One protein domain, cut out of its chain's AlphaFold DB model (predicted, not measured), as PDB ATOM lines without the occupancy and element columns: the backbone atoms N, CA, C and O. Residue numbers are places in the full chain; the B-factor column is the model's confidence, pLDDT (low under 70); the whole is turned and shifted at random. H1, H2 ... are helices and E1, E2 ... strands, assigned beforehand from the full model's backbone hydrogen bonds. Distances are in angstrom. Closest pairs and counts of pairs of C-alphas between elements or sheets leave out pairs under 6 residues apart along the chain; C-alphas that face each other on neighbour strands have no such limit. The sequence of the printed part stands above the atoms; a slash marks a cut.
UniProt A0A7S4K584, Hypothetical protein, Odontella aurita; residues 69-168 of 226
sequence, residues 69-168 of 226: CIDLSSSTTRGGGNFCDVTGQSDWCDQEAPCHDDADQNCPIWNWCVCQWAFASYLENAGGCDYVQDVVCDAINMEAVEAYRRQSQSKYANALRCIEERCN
ATOM      1  N   CYS A  69       7.999 -37.965   4.105       97.44
ATOM      2  CA  CYS A  69       9.067 -37.021   4.424       97.44
ATOM      3  C   CYS A  69       8.490 -35.810   5.169       97.44
ATOM      4  O   CYS A  69       7.653 -35.090   4.614       97.44
ATOM      5  N   ILE A  70       8.931 -35.590   6.408       96.19
ATOM      6  CA  ILE A  70       8.606 -34.398   7.203       96.19
ATOM      7  C   ILE A  70       9.824 -33.480   7.315       96.19
ATOM      8  O   ILE A  70      10.947 -33.969   7.420       96.19
ATOM      9  N   ASP A  71       9.585 -32.173   7.326       95.44
ATOM     10  CA  ASP A  71      10.575 -31.127   7.586       95.44
ATOM     11  C   ASP A  71      10.511 -30.725   9.065       95.44
ATOM     12  O   ASP A  71       9.724 -29.873   9.482       95.44
ATOM     13  N   LEU A  72      11.350 -31.358   9.876       92.75
ATOM     14  CA  LEU A  72      11.501 -31.091  11.303       92.75
ATOM     15  C   LEU A  72      12.060 -29.694  11.596       92.75
ATOM     16  O   LEU A  72      11.835 -29.197  12.699       92.75
ATOM     17  N   SER A  73      12.726 -29.051  10.630       89.31
ATOM     18  CA  SER A  73      13.238 -27.682  10.773       89.31
ATOM     19  C   SER A  73      12.142 -26.613  10.657       89.31
ATOM     20  O   SER A  73      12.330 -25.472  11.092       89.31
ATOM     21  N   SER A  74      10.979 -26.972  10.104       84.00
ATOM     22  CA  SER A  74       9.847 -26.060   9.946       84.00
ATOM     23  C   SER A  74       9.231 -25.636  11.289       84.00
ATOM     24  O   SER A  74       9.068 -26.414  12.231       84.00
ATOM     25  N   SER A  75       8.838 -24.363  11.380       66.25
ATOM     26  CA  SER A  75       8.344 -23.740  12.615       66.25
ATOM     27  C   SER A  75       6.822 -23.849  12.810       66.25
ATOM     28  O   SER A  75       6.244 -23.074  13.572       66.25
ATOM     29  N   THR A  76       6.132 -24.721  12.068       60.56
ATOM     30  CA  THR A  76       4.663 -24.691  11.910       60.56
ATOM     31  C   THR A  76       3.857 -25.321  13.045       60.56
ATOM     32  O   THR A  76       2.631 -25.402  12.960       60.56
ATOM     33  N   THR A  77       4.463 -25.670  14.177       60.47
ATOM     34  CA  THR A  77       3.703 -26.213  15.306       60.47
ATOM     35  C   THR A  77       3.076 -25.076  16.116       60.47
ATOM     36  O   THR A  77       3.649 -24.535  17.059       60.47
ATOM     37  N   ARG A  78       1.825 -24.709  15.795       62.59
ATOM     38  CA  ARG A  78       1.023 -23.783  16.633       62.59
ATOM     39  C   ARG A  78       0.888 -24.258  18.094       62.59
ATOM     40  O   ARG A  78       0.546 -23.456  18.959       62.59
ATOM     41  N   GLY A  79       1.148 -25.543  18.358       62.97
ATOM     42  CA  GLY A  79       1.197 -26.162  19.687       62.97
ATOM     43  C   GLY A  79       2.581 -26.184  20.357       62.97
ATOM     44  O   GLY A  79       2.667 -26.618  21.499       62.97
ATOM     45  N   GLY A  80       3.640 -25.710  19.688       66.50
ATOM     46  CA  GLY A  80       4.970 -25.499  20.272       66.50
ATOM     47  C   GLY A  80       5.860 -26.733  20.459       66.50
ATOM     48  O   GLY A  80       6.902 -26.585  21.087       66.50
ATOM     49  N   GLY A  81       5.484 -27.911  19.945       78.94
ATOM     50  CA  GLY A  81       6.292 -29.139  20.038       78.94
ATOM     51  C   GLY A  81       6.573 -29.773  18.676       78.94
ATOM     52  O   GLY A  81       5.714 -29.727  17.793       78.94
ATOM     53  N   ASN A  82       7.764 -30.345  18.501       86.69
ATOM     54  CA  ASN A  82       8.174 -31.071  17.297       86.69
ATOM     55  C   ASN A  82       7.519 -32.475  17.237       86.69
ATOM     56  O   ASN A  82       6.753 -32.875  18.120       86.69
ATOM     57  N   PHE A  83       7.785 -33.243  16.179       90.88
ATOM     58  CA  PHE A  83       7.315 -34.624  16.038       90.88
ATOM     59  C   PHE A  83       7.602 -35.480  17.280       90.88
ATOM     60  O   PHE A  83       6.712 -36.196  17.744       90.88
ATOM     61  N   CYS A  84       8.811 -35.396  17.836       90.94
ATOM     62  CA  CYS A  84       9.219 -36.161  19.009       90.94
ATOM     63  C   CYS A  84       8.403 -35.767  20.247       90.94
ATOM     64  O   CYS A  84       7.863 -36.654  20.910       90.94
ATOM     65  N   ASP A  85       8.212 -34.466  20.489       89.56
ATOM     66  CA  ASP A  85       7.426 -33.944  21.615       89.56
ATOM     67  C   ASP A  85       5.980 -34.443  21.582       89.56
ATOM     68  O   ASP A  85       5.449 -34.967  22.562       89.56
ATOM     69  N   VAL A  86       5.327 -34.304  20.427       89.50
ATOM     70  CA  VAL A  86       3.899 -34.612  20.272       89.50
ATOM     71  C   VAL A  86       3.636 -36.119  20.251       89.50
ATOM     72  O   VAL A  86       2.565 -36.584  20.654       89.50
ATOM     73  N   THR A  87       4.601 -36.911  19.786       87.62
ATOM     74  CA  THR A  87       4.498 -38.378  19.797       87.62
ATOM     75  C   THR A  87       5.013 -39.009  21.093       87.62
ATOM     76  O   THR A  87       4.823 -40.209  21.288       87.62
ATOM     77  N   GLY A  88       5.614 -38.226  21.997       86.56
ATOM     78  CA  GLY A  88       6.178 -38.709  23.260       86.56
ATOM     79  C   GLY A  88       7.416 -39.592  23.082       86.56
ATOM     80  O   GLY A  88       7.695 -40.443  23.928       86.56
ATOM     81  N   GLN A  89       8.130 -39.438  21.967       84.62
ATOM     82  CA  GLN A  89       9.379 -40.151  21.713       84.62
ATOM     83  C   GLN A  89      10.544 -39.485  22.451       84.62
ATOM     84  O   GLN A  89      10.442 -38.353  22.919       84.62
ATOM     85  N   SER A  90      11.675 -40.189  22.561       89.00
ATOM     86  CA  SER A  90      12.923 -39.534  22.959       89.00
ATOM     87  C   SER A  90      13.249 -38.423  21.965       89.00
ATOM     88  O   SER A  90      13.011 -38.599  20.772       89.00
ATOM     89  N   ASP A  91      13.831 -37.328  22.444       88.56
ATOM     90  CA  ASP A  91      14.152 -36.153  21.634       88.56
ATOM     91  C   ASP A  91      15.349 -36.398  20.701       88.56
ATOM     92  O   ASP A  91      16.454 -35.908  20.912       88.56
ATOM     93  N   TRP A  92      15.160 -37.267  19.708       91.12
ATOM     94  CA  TRP A  92      16.107 -37.480  18.616       91.12
ATOM     95  C   TRP A  92      15.930 -36.442  17.510       91.12
ATOM     96  O   TRP A  92      16.825 -36.298  16.688       91.12
ATOM     97  N   CYS A  93      14.811 -35.716  17.491       90.94
ATOM     98  CA  CYS A  93      14.520 -34.685  16.502       90.94
ATOM     99  C   CYS A  93      15.560 -33.553  16.528       90.94
ATOM    100  O   CYS A  93      15.918 -33.051  15.468       90.94
ATOM    101  N   ASP A  94      16.091 -33.221  17.711       90.12
ATOM    102  CA  ASP A  94      17.095 -32.164  17.894       90.12
ATOM    103  C   ASP A  94      18.542 -32.702  17.984       90.12
ATOM    104  O   ASP A  94      19.481 -31.963  18.292       90.12
ATOM    105  N   GLN A  95      18.745 -33.999  17.728       93.56
ATOM    106  CA  GLN A  95      20.070 -34.624  17.711       93.56
ATOM    107  C   GLN A  95      20.714 -34.556  16.321       93.56
ATOM    108  O   GLN A  95      20.102 -34.174  15.322       93.56
ATOM    109  N   GLU A  96      21.980 -34.958  16.259       96.25
ATOM    110  CA  GLU A  96      22.683 -35.179  15.000       96.25
ATOM    111  C   GLU A  96      22.755 -36.679  14.681       96.25
ATOM    112  O   GLU A  96      22.810 -37.527  15.575       96.25
ATOM    113  N   ALA A  97      22.792 -37.003  13.392       95.56
ATOM    114  CA  ALA A  97      22.940 -38.360  12.871       95.56
ATOM    115  C   ALA A  97      23.886 -38.354  11.655       95.56
ATOM    116  O   ALA A  97      24.172 -37.271  11.139       95.56
ATOM    117  N   PRO A  98      24.381 -39.519  11.187       97.62
ATOM    118  CA  PRO A  98      25.322 -39.575  10.070       97.62
ATOM    119  C   PRO A  98      24.851 -38.757   8.864       97.62
ATOM    120  O   PRO A  98      23.684 -38.862   8.477       97.62
ATOM    121  N   CYS A  99      25.730 -37.934   8.292       98.06
ATOM    122  CA  CYS A  99      25.368 -37.049   7.187       98.06
ATOM    123  C   CYS A  99      24.987 -37.833   5.927       98.06
ATOM    124  O   CYS A  99      25.465 -38.942   5.682       98.06
ATOM    125  N   HIS A 100      24.134 -37.225   5.103       97.56
ATOM    126  CA  HIS A 100      23.736 -37.745   3.796       97.56
ATOM    127  C   HIS A 100      24.930 -37.935   2.852       97.56
ATOM    128  O   HIS A 100      25.024 -38.944   2.157       97.56
ATOM    129  N   ASP A 101      25.830 -36.957   2.839       96.44
ATOM    130  CA  ASP A 101      26.977 -36.855   1.940       96.44
ATOM    131  C   ASP A 101      28.266 -37.456   2.516       96.44
ATOM    132  O   ASP A 101      29.170 -37.813   1.757       96.44
ATOM    133  N   ASP A 102      28.340 -37.621   3.839       96.00
ATOM    134  CA  ASP A 102      29.503 -38.179   4.528       96.00
ATOM    135  C   ASP A 102      29.108 -38.911   5.822       96.00
ATOM    136  O   ASP A 102      28.862 -38.306   6.864       96.00
ATOM    137  N   ALA A 103      29.090 -40.242   5.771       93.69
ATOM    138  CA  ALA A 103      28.719 -41.068   6.918       93.69
ATOM    139  C   ALA A 103      29.718 -40.999   8.095       93.69
ATOM    140  O   ALA A 103      29.379 -41.465   9.184       93.69
ATOM    141  N   ASP A 104      30.920 -40.439   7.898       96.88
ATOM    142  CA  ASP A 104      31.908 -40.224   8.964       96.88
ATOM    143  C   ASP A 104      31.657 -38.916   9.744       96.88
ATOM    144  O   ASP A 104      32.294 -38.667  10.773       96.88
ATOM    145  N   GLN A 105      30.723 -38.082   9.279       97.38
ATOM    146  CA  GLN A 105      30.293 -36.850   9.934       97.38
ATOM    147  C   GLN A 105      28.871 -36.985  10.478       97.38
ATOM    148  O   GLN A 105      28.071 -37.781   9.993       97.38
ATOM    149  N   ASN A 106      28.550 -36.169  11.482       98.06
ATOM    150  CA  ASN A 106      27.195 -36.023  11.993       98.06
ATOM    151  C   ASN A 106      26.618 -34.685  11.533       98.06
ATOM    152  O   ASN A 106      27.293 -33.657  11.585       98.06
ATOM    153  N   CYS A 107      25.369 -34.720  11.084       98.19
ATOM    154  CA  CYS A 107      24.631 -33.580  10.570       98.19
ATOM    155  C   CYS A 107      23.302 -33.430  11.310       98.19
ATOM    156  O   CYS A 107      22.767 -34.416  11.832       98.19
ATOM    157  N   PRO A 108      22.734 -32.214  11.332       97.06
ATOM    158  CA  PRO A 108      21.440 -31.988  11.948       97.06
ATOM    159  C   PRO A 108      20.329 -32.748  11.213       97.06
ATOM    160  O   PRO A 108      20.347 -32.917   9.987       97.06
ATOM    161  N   ILE A 109      19.330 -33.184  11.977       96.00
ATOM    162  CA  ILE A 109      18.138 -33.849  11.457       96.00
ATOM    163  C   ILE A 109      17.116 -32.775  11.063       96.00
ATOM    164  O   ILE A 109      16.398 -32.237  11.898       96.00
ATOM    165  N   TRP A 110      17.063 -32.437   9.772       95.31
ATOM    166  CA  TRP A 110      16.094 -31.464   9.243       95.31
ATOM    167  C   TRP A 110      14.934 -32.128   8.524       95.31
ATOM    168  O   TRP A 110      13.790 -31.825   8.825       95.31
ATOM    169  N   ASN A 111      15.212 -33.076   7.635       97.00
ATOM    170  CA  ASN A 111      14.180 -33.848   6.958       97.00
ATOM    171  C   ASN A 111      14.270 -35.308   7.378       97.00
ATOM    172  O   ASN A 111      15.362 -35.882   7.414       97.00
ATOM    173  N   TRP A 112      13.128 -35.927   7.667       96.50
ATOM    174  CA  TRP A 112      13.107 -37.318   8.101       96.50
ATOM    175  C   TRP A 112      11.938 -38.107   7.521       96.50
ATOM    176  O   TRP A 112      10.801 -37.640   7.493       96.50
ATOM    177  N   CYS A 113      12.215 -39.333   7.079       95.81
ATOM    178  CA  CYS A 113      11.189 -40.275   6.656       95.81
ATOM    179  C   CYS A 113      10.555 -40.947   7.876       95.81
ATOM    180  O   CYS A 113      11.208 -41.719   8.580       95.81
ATOM    181  N   VAL A 114       9.265 -40.709   8.090       93.69
ATOM    182  CA  VAL A 114       8.478 -41.326   9.163       93.69
ATOM    183  C   VAL A 114       7.447 -42.301   8.602       93.69
ATOM    184  O   VAL A 114       6.982 -42.180   7.463       93.69
ATOM    185  N   CYS A 115       7.077 -43.292   9.411       92.00
ATOM    186  CA  CYS A 115       6.022 -44.237   9.059       92.00
ATOM    187  C   CYS A 115       4.684 -43.522   8.878       92.00
ATOM    188  O   CYS A 115       4.355 -42.593   9.622       92.00
ATOM    189  N   GLN A 116       3.853 -44.022   7.966       90.62
ATOM    190  CA  GLN A 116       2.541 -43.424   7.720       90.62
ATOM    191  C   GLN A 116       1.643 -43.475   8.977       90.62
ATOM    192  O   GLN A 116       0.852 -42.565   9.229       90.62
ATOM    193  N   TRP A 117       1.752 -44.522   9.807       89.50
ATOM    194  CA  TRP A 117       0.994 -44.602  11.060       89.50
ATOM    195  C   TRP A 117       1.480 -43.573  12.080       89.50
ATOM    196  O   TRP A 117       0.667 -43.000  12.800       89.50
ATOM    197  N   ALA A 118       2.789 -43.318  12.107       92.00
ATOM    198  CA  ALA A 118       3.403 -42.380  13.030       92.00
ATOM    199  C   ALA A 118       3.022 -40.949  12.650       92.00
ATOM    200  O   ALA A 118       2.643 -40.171  13.519       92.00
ATOM    201  N   PHE A 119       2.995 -40.639  11.350       94.62
ATOM    202  CA  PHE A 119       2.468 -39.371  10.856       94.62
ATOM    203  C   PHE A 119       0.980 -39.192  11.195       94.62
ATOM    204  O   PHE A 119       0.588 -38.152  11.715       94.62
ATOM    205  N   ALA A 120       0.143 -40.216  10.994       94.12
ATOM    206  CA  ALA A 120      -1.279 -40.133  11.343       94.12
ATOM    207  C   ALA A 120      -1.508 -39.901  12.850       94.12
ATOM    208  O   ALA A 120      -2.346 -39.083  13.226       94.12
ATOM    209  N   SER A 121      -0.744 -40.584  13.708       92.06
ATOM    210  CA  SER A 121      -0.763 -40.360  15.159       92.06
ATOM    211  C   SER A 121      -0.228 -38.982  15.545       92.06
ATOM    212  O   SER A 121      -0.788 -38.346  16.432       92.06
ATOM    213  N   TYR A 122       0.808 -38.491  14.862       93.69
ATOM    214  CA  TYR A 122       1.341 -37.150  15.081       93.69
ATOM    215  C   TYR A 122       0.275 -36.078  14.828       93.69
ATOM    216  O   TYR A 122       0.048 -35.229  15.687       93.69
ATOM    217  N   LEU A 123      -0.461 -36.173  13.715       94.19
ATOM    218  CA  LEU A 123      -1.577 -35.271  13.411       94.19
ATOM    219  C   LEU A 123      -2.682 -35.309  14.470       94.19
ATOM    220  O   LEU A 123      -3.202 -34.263  14.859       94.19
ATOM    221  N   GLU A 124      -3.076 -36.508  14.902       92.81
ATOM    222  CA  GLU A 124      -4.134 -36.702  15.897       92.81
ATOM    223  C   GLU A 124      -3.744 -36.084  17.246       92.81
ATOM    224  O   GLU A 124      -4.516 -35.307  17.809       92.81
ATOM    225  N   ASN A 125      -2.520 -36.346  17.704       91.56
ATOM    226  CA  ASN A 125      -1.990 -35.814  18.958       91.56
ATOM    227  C   ASN A 125      -1.751 -34.297  18.906       91.56
ATOM    228  O   ASN A 125      -1.958 -33.614  19.906       91.56
ATOM    229  N   ALA A 126      -1.344 -33.756  17.751       91.62
ATOM    230  CA  ALA A 126      -1.130 -32.320  17.566       91.62
ATOM    231  C   ALA A 126      -2.443 -31.515  17.522       91.62
ATOM    232  O   ALA A 126      -2.426 -30.297  17.686       91.62
ATOM    233  N   GLY A 127      -3.585 -32.172  17.286       91.25
ATOM    234  CA  GLY A 127      -4.880 -31.510  17.104       91.25
ATOM    235  C   GLY A 127      -5.195 -31.132  15.651       91.25
ATOM    236  O   GLY A 127      -6.117 -30.352  15.407       91.25
ATOM    237  N   GLY A 128      -4.473 -31.696  14.679       91.88
ATOM    238  CA  GLY A 128      -4.760 -31.580  13.249       91.88
ATOM    239  C   GLY A 128      -3.591 -31.089  12.393       91.88
ATOM    240  O   GLY A 128      -2.510 -30.778  12.885       91.88
ATOM    241  N   CYS A 129      -3.838 -31.000  11.081       92.88
ATOM    242  CA  CYS A 129      -2.828 -30.660  10.069       92.88
ATOM    243  C   CYS A 129      -2.167 -29.291  10.300       92.88
ATOM    244  O   CYS A 129      -0.991 -29.133  10.018       92.88
ATOM    245  N   ASP A 130      -2.875 -28.318  10.873       91.06
ATOM    246  CA  ASP A 130      -2.355 -26.969  11.158       91.06
ATOM    247  C   ASP A 130      -1.326 -26.902  12.301       91.06
ATOM    248  O   ASP A 130      -0.742 -25.845  12.541       91.06
ATOM    249  N   TYR A 131      -1.162 -27.993  13.052       90.62
ATOM    250  CA  TYR A 131      -0.357 -28.038  14.275       90.62
ATOM    251  C   TYR A 131       0.897 -28.894  14.139       90.62
ATOM    252  O   TYR A 131       1.618 -29.065  15.120       90.62
ATOM    253  N   VAL A 132       1.154 -29.414  12.940       92.00
ATOM    254  CA  VAL A 132       2.327 -30.229  12.644       92.00
ATOM    255  C   VAL A 132       3.315 -29.516  11.736       92.00
ATOM    256  O   VAL A 132       2.949 -28.602  10.993       92.00
ATOM    257  N   GLN A 133       4.552 -29.991  11.771       92.81
ATOM    258  CA  GLN A 133       5.607 -29.608  10.841       92.81
ATOM    259  C   GLN A 133       5.248 -29.847   9.368       92.81
ATOM    260  O   GLN A 133       4.319 -30.592   9.028       92.81
ATOM    261  N   ASP A 134       5.976 -29.162   8.492       94.00
ATOM    262  CA  ASP A 134       5.895 -29.245   7.037       94.00
ATOM    263  C   ASP A 134       6.237 -30.627   6.494       94.00
ATOM    264  O   ASP A 134       6.889 -31.446   7.138       94.00
ATOM    265  N   VAL A 135       5.667 -30.925   5.327       96.38
ATOM    266  CA  VAL A 135       5.895 -32.170   4.599       96.38
ATOM    267  C   VAL A 135       6.571 -31.833   3.280       96.38
ATOM    268  O   VAL A 135       6.248 -30.824   2.651       96.38
ATOM    269  N   VAL A 136       7.494 -32.682   2.845       97.81
ATOM    270  CA  VAL A 136       8.262 -32.469   1.612       97.81
ATOM    271  C   VAL A 136       7.622 -33.295   0.503       97.81
ATOM    272  O   VAL A 136       7.925 -34.472   0.325       97.81
ATOM    273  N   CYS A 137       6.653 -32.700  -0.191       97.94
ATOM    274  CA  CYS A 137       5.716 -33.420  -1.056       97.94
ATOM    275  C   CYS A 137       6.373 -34.262  -2.161       97.94
ATOM    276  O   CYS A 137       5.963 -35.397  -2.392       97.94
ATOM    277  N   ASP A 138       7.415 -33.755  -2.818       97.88
ATOM    278  CA  ASP A 138       8.158 -34.476  -3.858       97.88
ATOM    279  C   ASP A 138       9.014 -35.639  -3.316       97.88
ATOM    280  O   ASP A 138       9.461 -36.485  -4.096       97.88
ATOM    281  N   ALA A 139       9.181 -35.725  -1.993       97.75
ATOM    282  CA  ALA A 139       9.853 -36.809  -1.278       97.75
ATOM    283  C   ALA A 139       8.893 -37.731  -0.494       97.75
ATOM    284  O   ALA A 139       9.342 -38.669   0.170       97.75
ATOM    285  N   ILE A 140       7.575 -37.509  -0.565       96.06
ATOM    286  CA  ILE A 140       6.575 -38.441  -0.027       96.06
ATOM    287  C   ILE A 140       6.283 -39.507  -1.079       96.06
ATOM    288  O   ILE A 140       5.897 -39.189  -2.200       96.06
ATOM    289  N   ASN A 141       6.404 -40.776  -0.708       94.12
ATOM    290  CA  ASN A 141       6.117 -41.897  -1.594       94.12
ATOM    291  C   ASN A 141       4.600 -42.061  -1.812       94.12
ATOM    292  O   ASN A 141       3.834 -42.091  -0.844       94.12
ATOM    293  N   MET A 142       4.167 -42.186  -3.075       92.69
ATOM    294  CA  MET A 142       2.753 -42.328  -3.456       92.69
ATOM    295  C   MET A 142       2.059 -43.495  -2.737       92.69
ATOM    296  O   MET A 142       0.872 -43.400  -2.414       92.69
ATOM    297  N   GLU A 143       2.800 -44.551  -2.395       90.19
ATOM    298  CA  GLU A 143       2.272 -45.705  -1.660       90.19
ATOM    299  C   GLU A 143       1.614 -45.314  -0.326       90.19
ATOM    300  O   GLU A 143       0.614 -45.918   0.066       90.19
ATOM    301  N   ALA A 144       2.077 -44.253   0.350       91.44
ATOM    302  CA  ALA A 144       1.412 -43.760   1.560       91.44
ATOM    303  C   ALA A 144       0.003 -43.227   1.285       91.44
ATOM    304  O   ALA A 144      -0.933 -43.500   2.039       91.44
ATOM    305  N   VAL A 145      -0.157 -42.468   0.200       91.38
ATOM    306  CA  VAL A 145      -1.449 -41.908  -0.211       91.38
ATOM    307  C   VAL A 145      -2.401 -43.043  -0.578       91.38
ATOM    308  O   VAL A 145      -3.558 -43.050  -0.151       91.38
ATOM    309  N   GLU A 146      -1.921 -44.042  -1.321       89.12
ATOM    310  CA  GLU A 146      -2.706 -45.229  -1.664       89.12
ATOM    311  C   GLU A 146      -3.071 -46.068  -0.437       89.12
ATOM    312  O   GLU A 146      -4.192 -46.576  -0.333       89.12
ATOM    313  N   ALA A 147      -2.160 -46.198   0.525       89.06
ATOM    314  CA  ALA A 147      -2.426 -46.898   1.771       89.06
ATOM    315  C   ALA A 147      -3.483 -46.172   2.615       89.06
ATOM    316  O   ALA A 147      -4.426 -46.819   3.074       89.06
ATOM    317  N   TYR A 148      -3.412 -44.844   2.759       90.88
ATOM    318  CA  TYR A 148      -4.450 -44.096   3.472       90.88
ATOM    319  C   TYR A 148      -5.811 -44.158   2.772       90.88
ATOM    320  O   TYR A 148      -6.826 -44.318   3.446       90.88
ATOM    321  N   ARG A 149      -5.857 -44.115   1.431       89.31
ATOM    322  CA  ARG A 149      -7.108 -44.266   0.658       89.31
ATOM    323  C   ARG A 149      -7.799 -45.612   0.889       89.31
ATOM    324  O   ARG A 149      -9.022 -45.693   0.800       89.31
ATOM    325  N   ARG A 150      -7.032 -46.668   1.179       87.25
ATOM    326  CA  ARG A 150      -7.554 -48.014   1.473       87.25
ATOM    327  C   ARG A 150      -8.067 -48.172   2.909       87.25
ATOM    328  O   ARG A 150      -8.699 -49.183   3.208       87.25
ATOM    329  N   GLN A 151      -7.814 -47.213   3.798       83.88
ATOM    330  CA  GLN A 151      -8.148 -47.307   5.218       83.88
ATOM    331  C   GLN A 151      -9.358 -46.433   5.574       83.88
ATOM    332  O   GLN A 151      -9.497 -45.306   5.115       83.88
ATOM    333  N   SER A 152     -10.247 -46.948   6.428       76.06
ATOM    334  CA  SER A 152     -11.497 -46.273   6.814       76.06
ATOM    335  C   SER A 152     -11.445 -45.560   8.170       76.06
ATOM    336  O   SER A 152     -12.425 -44.925   8.560       76.06
ATOM    337  N   GLN A 153     -10.335 -45.658   8.915       84.31
ATOM    338  CA  GLN A 153     -10.222 -45.017  10.232       84.31
ATOM    339  C   GLN A 153     -10.031 -43.501  10.099       84.31
ATOM    340  O   GLN A 153      -9.314 -43.023   9.217       84.31
ATOM    341  N   SER A 154     -10.620 -42.744  11.029       85.31
ATOM    342  CA  SER A 154     -10.627 -41.274  11.018       85.31
ATOM    343  C   SER A 154      -9.226 -40.656  10.987       85.31
ATOM    344  O   SER A 154      -9.008 -39.705  10.239       85.31
ATOM    345  N   LYS A 155      -8.261 -41.200  11.741       91.81
ATOM    346  CA  LYS A 155      -6.888 -40.669  11.773       91.81
ATOM    347  C   LYS A 155      -6.167 -40.781  10.426       91.81
ATOM    348  O   LYS A 155      -5.467 -39.858  10.027       91.81
ATOM    349  N   TYR A 156      -6.401 -41.862   9.682       92.94
ATOM    350  CA  TYR A 156      -5.814 -42.059   8.355       92.94
ATOM    351  C   TYR A 156      -6.491 -41.184   7.302       92.94
ATOM    352  O   TYR A 156      -5.814 -40.616   6.452       92.94
ATOM    353  N   ALA A 157      -7.805 -40.974   7.417       93.19
ATOM    354  CA  ALA A 157      -8.513 -39.996   6.595       93.19
ATOM    355  C   ALA A 157      -8.028 -38.554   6.858       93.19
ATOM    356  O   ALA A 157      -7.912 -37.761   5.926       93.19
ATOM    357  N   ASN A 158      -7.710 -38.210   8.110       94.69
ATOM    358  CA  ASN A 158      -7.111 -36.917   8.457       94.69
ATOM    359  C   ASN A 158      -5.693 -36.771   7.886       94.69
ATOM    360  O   ASN A 158      -5.355 -35.694   7.397       94.69
ATOM    361  N   ALA A 159      -4.892 -37.839   7.913       95.56
ATOM    362  CA  ALA A 159      -3.559 -37.854   7.317       95.56
ATOM    363  C   ALA A 159      -3.586 -37.690   5.800       95.56
ATOM    364  O   ALA A 159      -2.874 -36.838   5.271       95.56
ATOM    365  N   LEU A 160      -4.470 -38.425   5.122       95.25
ATOM    366  CA  LEU A 160      -4.709 -38.258   3.692       95.25
ATOM    367  C   LEU A 160      -5.084 -36.814   3.365       95.25
ATOM    368  O   LEU A 160      -4.422 -36.193   2.541       95.25
ATOM    369  N   ARG A 161      -6.087 -36.259   4.060       95.50
ATOM    370  CA  ARG A 161      -6.527 -34.875   3.846       95.50
ATOM    371  C   ARG A 161      -5.389 -33.874   4.062       95.50
ATOM    372  O   ARG A 161      -5.258 -32.946   3.281       95.50
ATOM    373  N   CYS A 162      -4.552 -34.079   5.079       95.69
ATOM    374  CA  CYS A 162      -3.422 -33.193   5.348       95.69
ATOM    375  C   CYS A 162      -2.404 -33.180   4.198       95.69
ATOM    376  O   CYS A 162      -1.970 -32.111   3.776       95.69
ATOM    377  N   ILE A 163      -2.058 -34.351   3.654       96.06
ATOM    378  CA  ILE A 163      -1.163 -34.450   2.489       96.06
ATOM    379  C   ILE A 163      -1.836 -33.852   1.250       96.06
ATOM    380  O   ILE A 163      -1.202 -33.103   0.515       96.06
ATOM    381  N   GLU A 164      -3.120 -34.130   1.027       95.06
ATOM    382  CA  GLU A 164      -3.883 -33.569  -0.092       95.06
ATOM    383  C   GLU A 164      -3.931 -32.037  -0.054       95.06
ATOM    384  O   GLU A 164      -3.703 -31.391  -1.077       95.06
ATOM    385  N   GLU A 165      -4.150 -31.451   1.124       94.69
ATOM    386  CA  GLU A 165      -4.165 -30.004   1.341       94.69
ATOM    387  C   GLU A 165      -2.770 -29.384   1.177       94.69
ATOM    388  O   GLU A 165      -2.615 -28.434   0.409       94.69
ATOM    389  N   ARG A 166      -1.743 -29.925   1.850       94.75
ATOM    390  CA  ARG A 166      -0.379 -29.362   1.827       94.75
ATOM    391  C   ARG A 166       0.309 -29.529   0.479       94.75
ATOM    392  O   ARG A 166       0.999 -28.621   0.026       94.75
ATOM    393  N   CYS A 167       0.088 -30.663  -0.178       96.88
ATOM    394  CA  CYS A 167       0.683 -30.957  -1.475       96.88
ATOM    395  C   CYS A 167      -0.202 -30.541  -2.647       96.88
ATOM    396  O   CYS A 167       0.246 -30.635  -3.785       96.88
ATOM    397  N   ASN A 168      -1.425 -30.058  -2.402       95.25
ATOM    398  CA  ASN A 168      -2.391 -29.693  -3.439       95.25
ATOM    399  C   ASN A 168      -2.645 -30.843  -4.441       95.25
ATOM    400  O   ASN A 168      -2.708 -30.635  -5.655       95.25
TER     401      ASN A 168
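What this domain is: This is residues 69 to 168 of the 226 residues of the protein "Hypothetical protein" of Odontella aurita (UniProt A0A7S4K584). A short two-strand ribbon, E1 with E4, lies near the middle of an elongated domain, with helices H2, H3 and H4 grouped toward one end and the small hairpin E2 and E3 at the other end. H4 crosses H2 and folds back on H3 as a helical hairpin, H1 packs on H2, and the long unnamed stretch of residues 127 to 141 passes E1, where residues 134 to 135 pair antiparallel with residues 70 to 71. The printed part has 100 residues with four named helices and four named strands in the order E1 H1 E2 E3 E4 H2 H3 H4; the two sheets, E1 - E4 and E2 - E3, are both antiparallel, and the class is mixed, helices and strands. The whole is compact, with a radius of gyration of the C-alphas of 13.8 A, and spans 43 by 28 by 21 A.

Where its parts are: E1 is residues 69 to 71, with C-alpha 69 at (9.067, -37.021, 4.424), and E4 is residues 111 to 114, 9.7 A long. E2 is residues 96 to 98, with C-alpha 98 at (25.322, -39.575, 10.070), and E3 is residues 106 to 108. H1 is residues 83 to 87. H2, residues 116 to 126, is 15.3 A long, and H3, residues 142 to 149, is 10.9 A long. H4, residues 154 to 167, is the longest helix at 19.8 A and ends at C-alpha 167, (0.683, -30.957, -1.475).

How they stand to each other: E1 and E4 are antiparallel neighbours at 138 degrees, with N 70 and O 112 at 3.0 A and N 112 and O 70 at 2.9 A, within hydrogen-bond range. E3 runs on into E4 across a break of 2 residues, at 89 degrees. The hairpin E2 and E3 is antiparallel at 131 degrees, with N 107 and O 97 at 2.8 A. H2 and H4 touch, about perpendicular at 87 degrees, H4 with residues 155 to 159 alone; their closest C-alphas are those of Ala 120 and Ala 159, 5.2 A. H3 and H4, a helical hairpin, touch at a steep tilt of 42 degrees, opposite ways; their closest C-alphas, of Tyr 148 and Tyr 156, are 5.5 A apart. H1 touches H2, the closest C-alphas being those of Thr 87 and Tyr 122, 5.8 A. H2 and H3 are close but not clearly touching. E2 and H4 are apart. In H1, H2, H3 and H4 every O i to N i+4 pair is within hydrogen-bond range.

The domain as a whole: The two C-alphas farthest apart, of Asp 104 and Ser 152, are 43.9 A apart. The printed part has no cut. The links E1 to H1 and H2 to H3 are long. The mean pLDDT of the printed part is 90.9, and residues 75 to 80 are under 70.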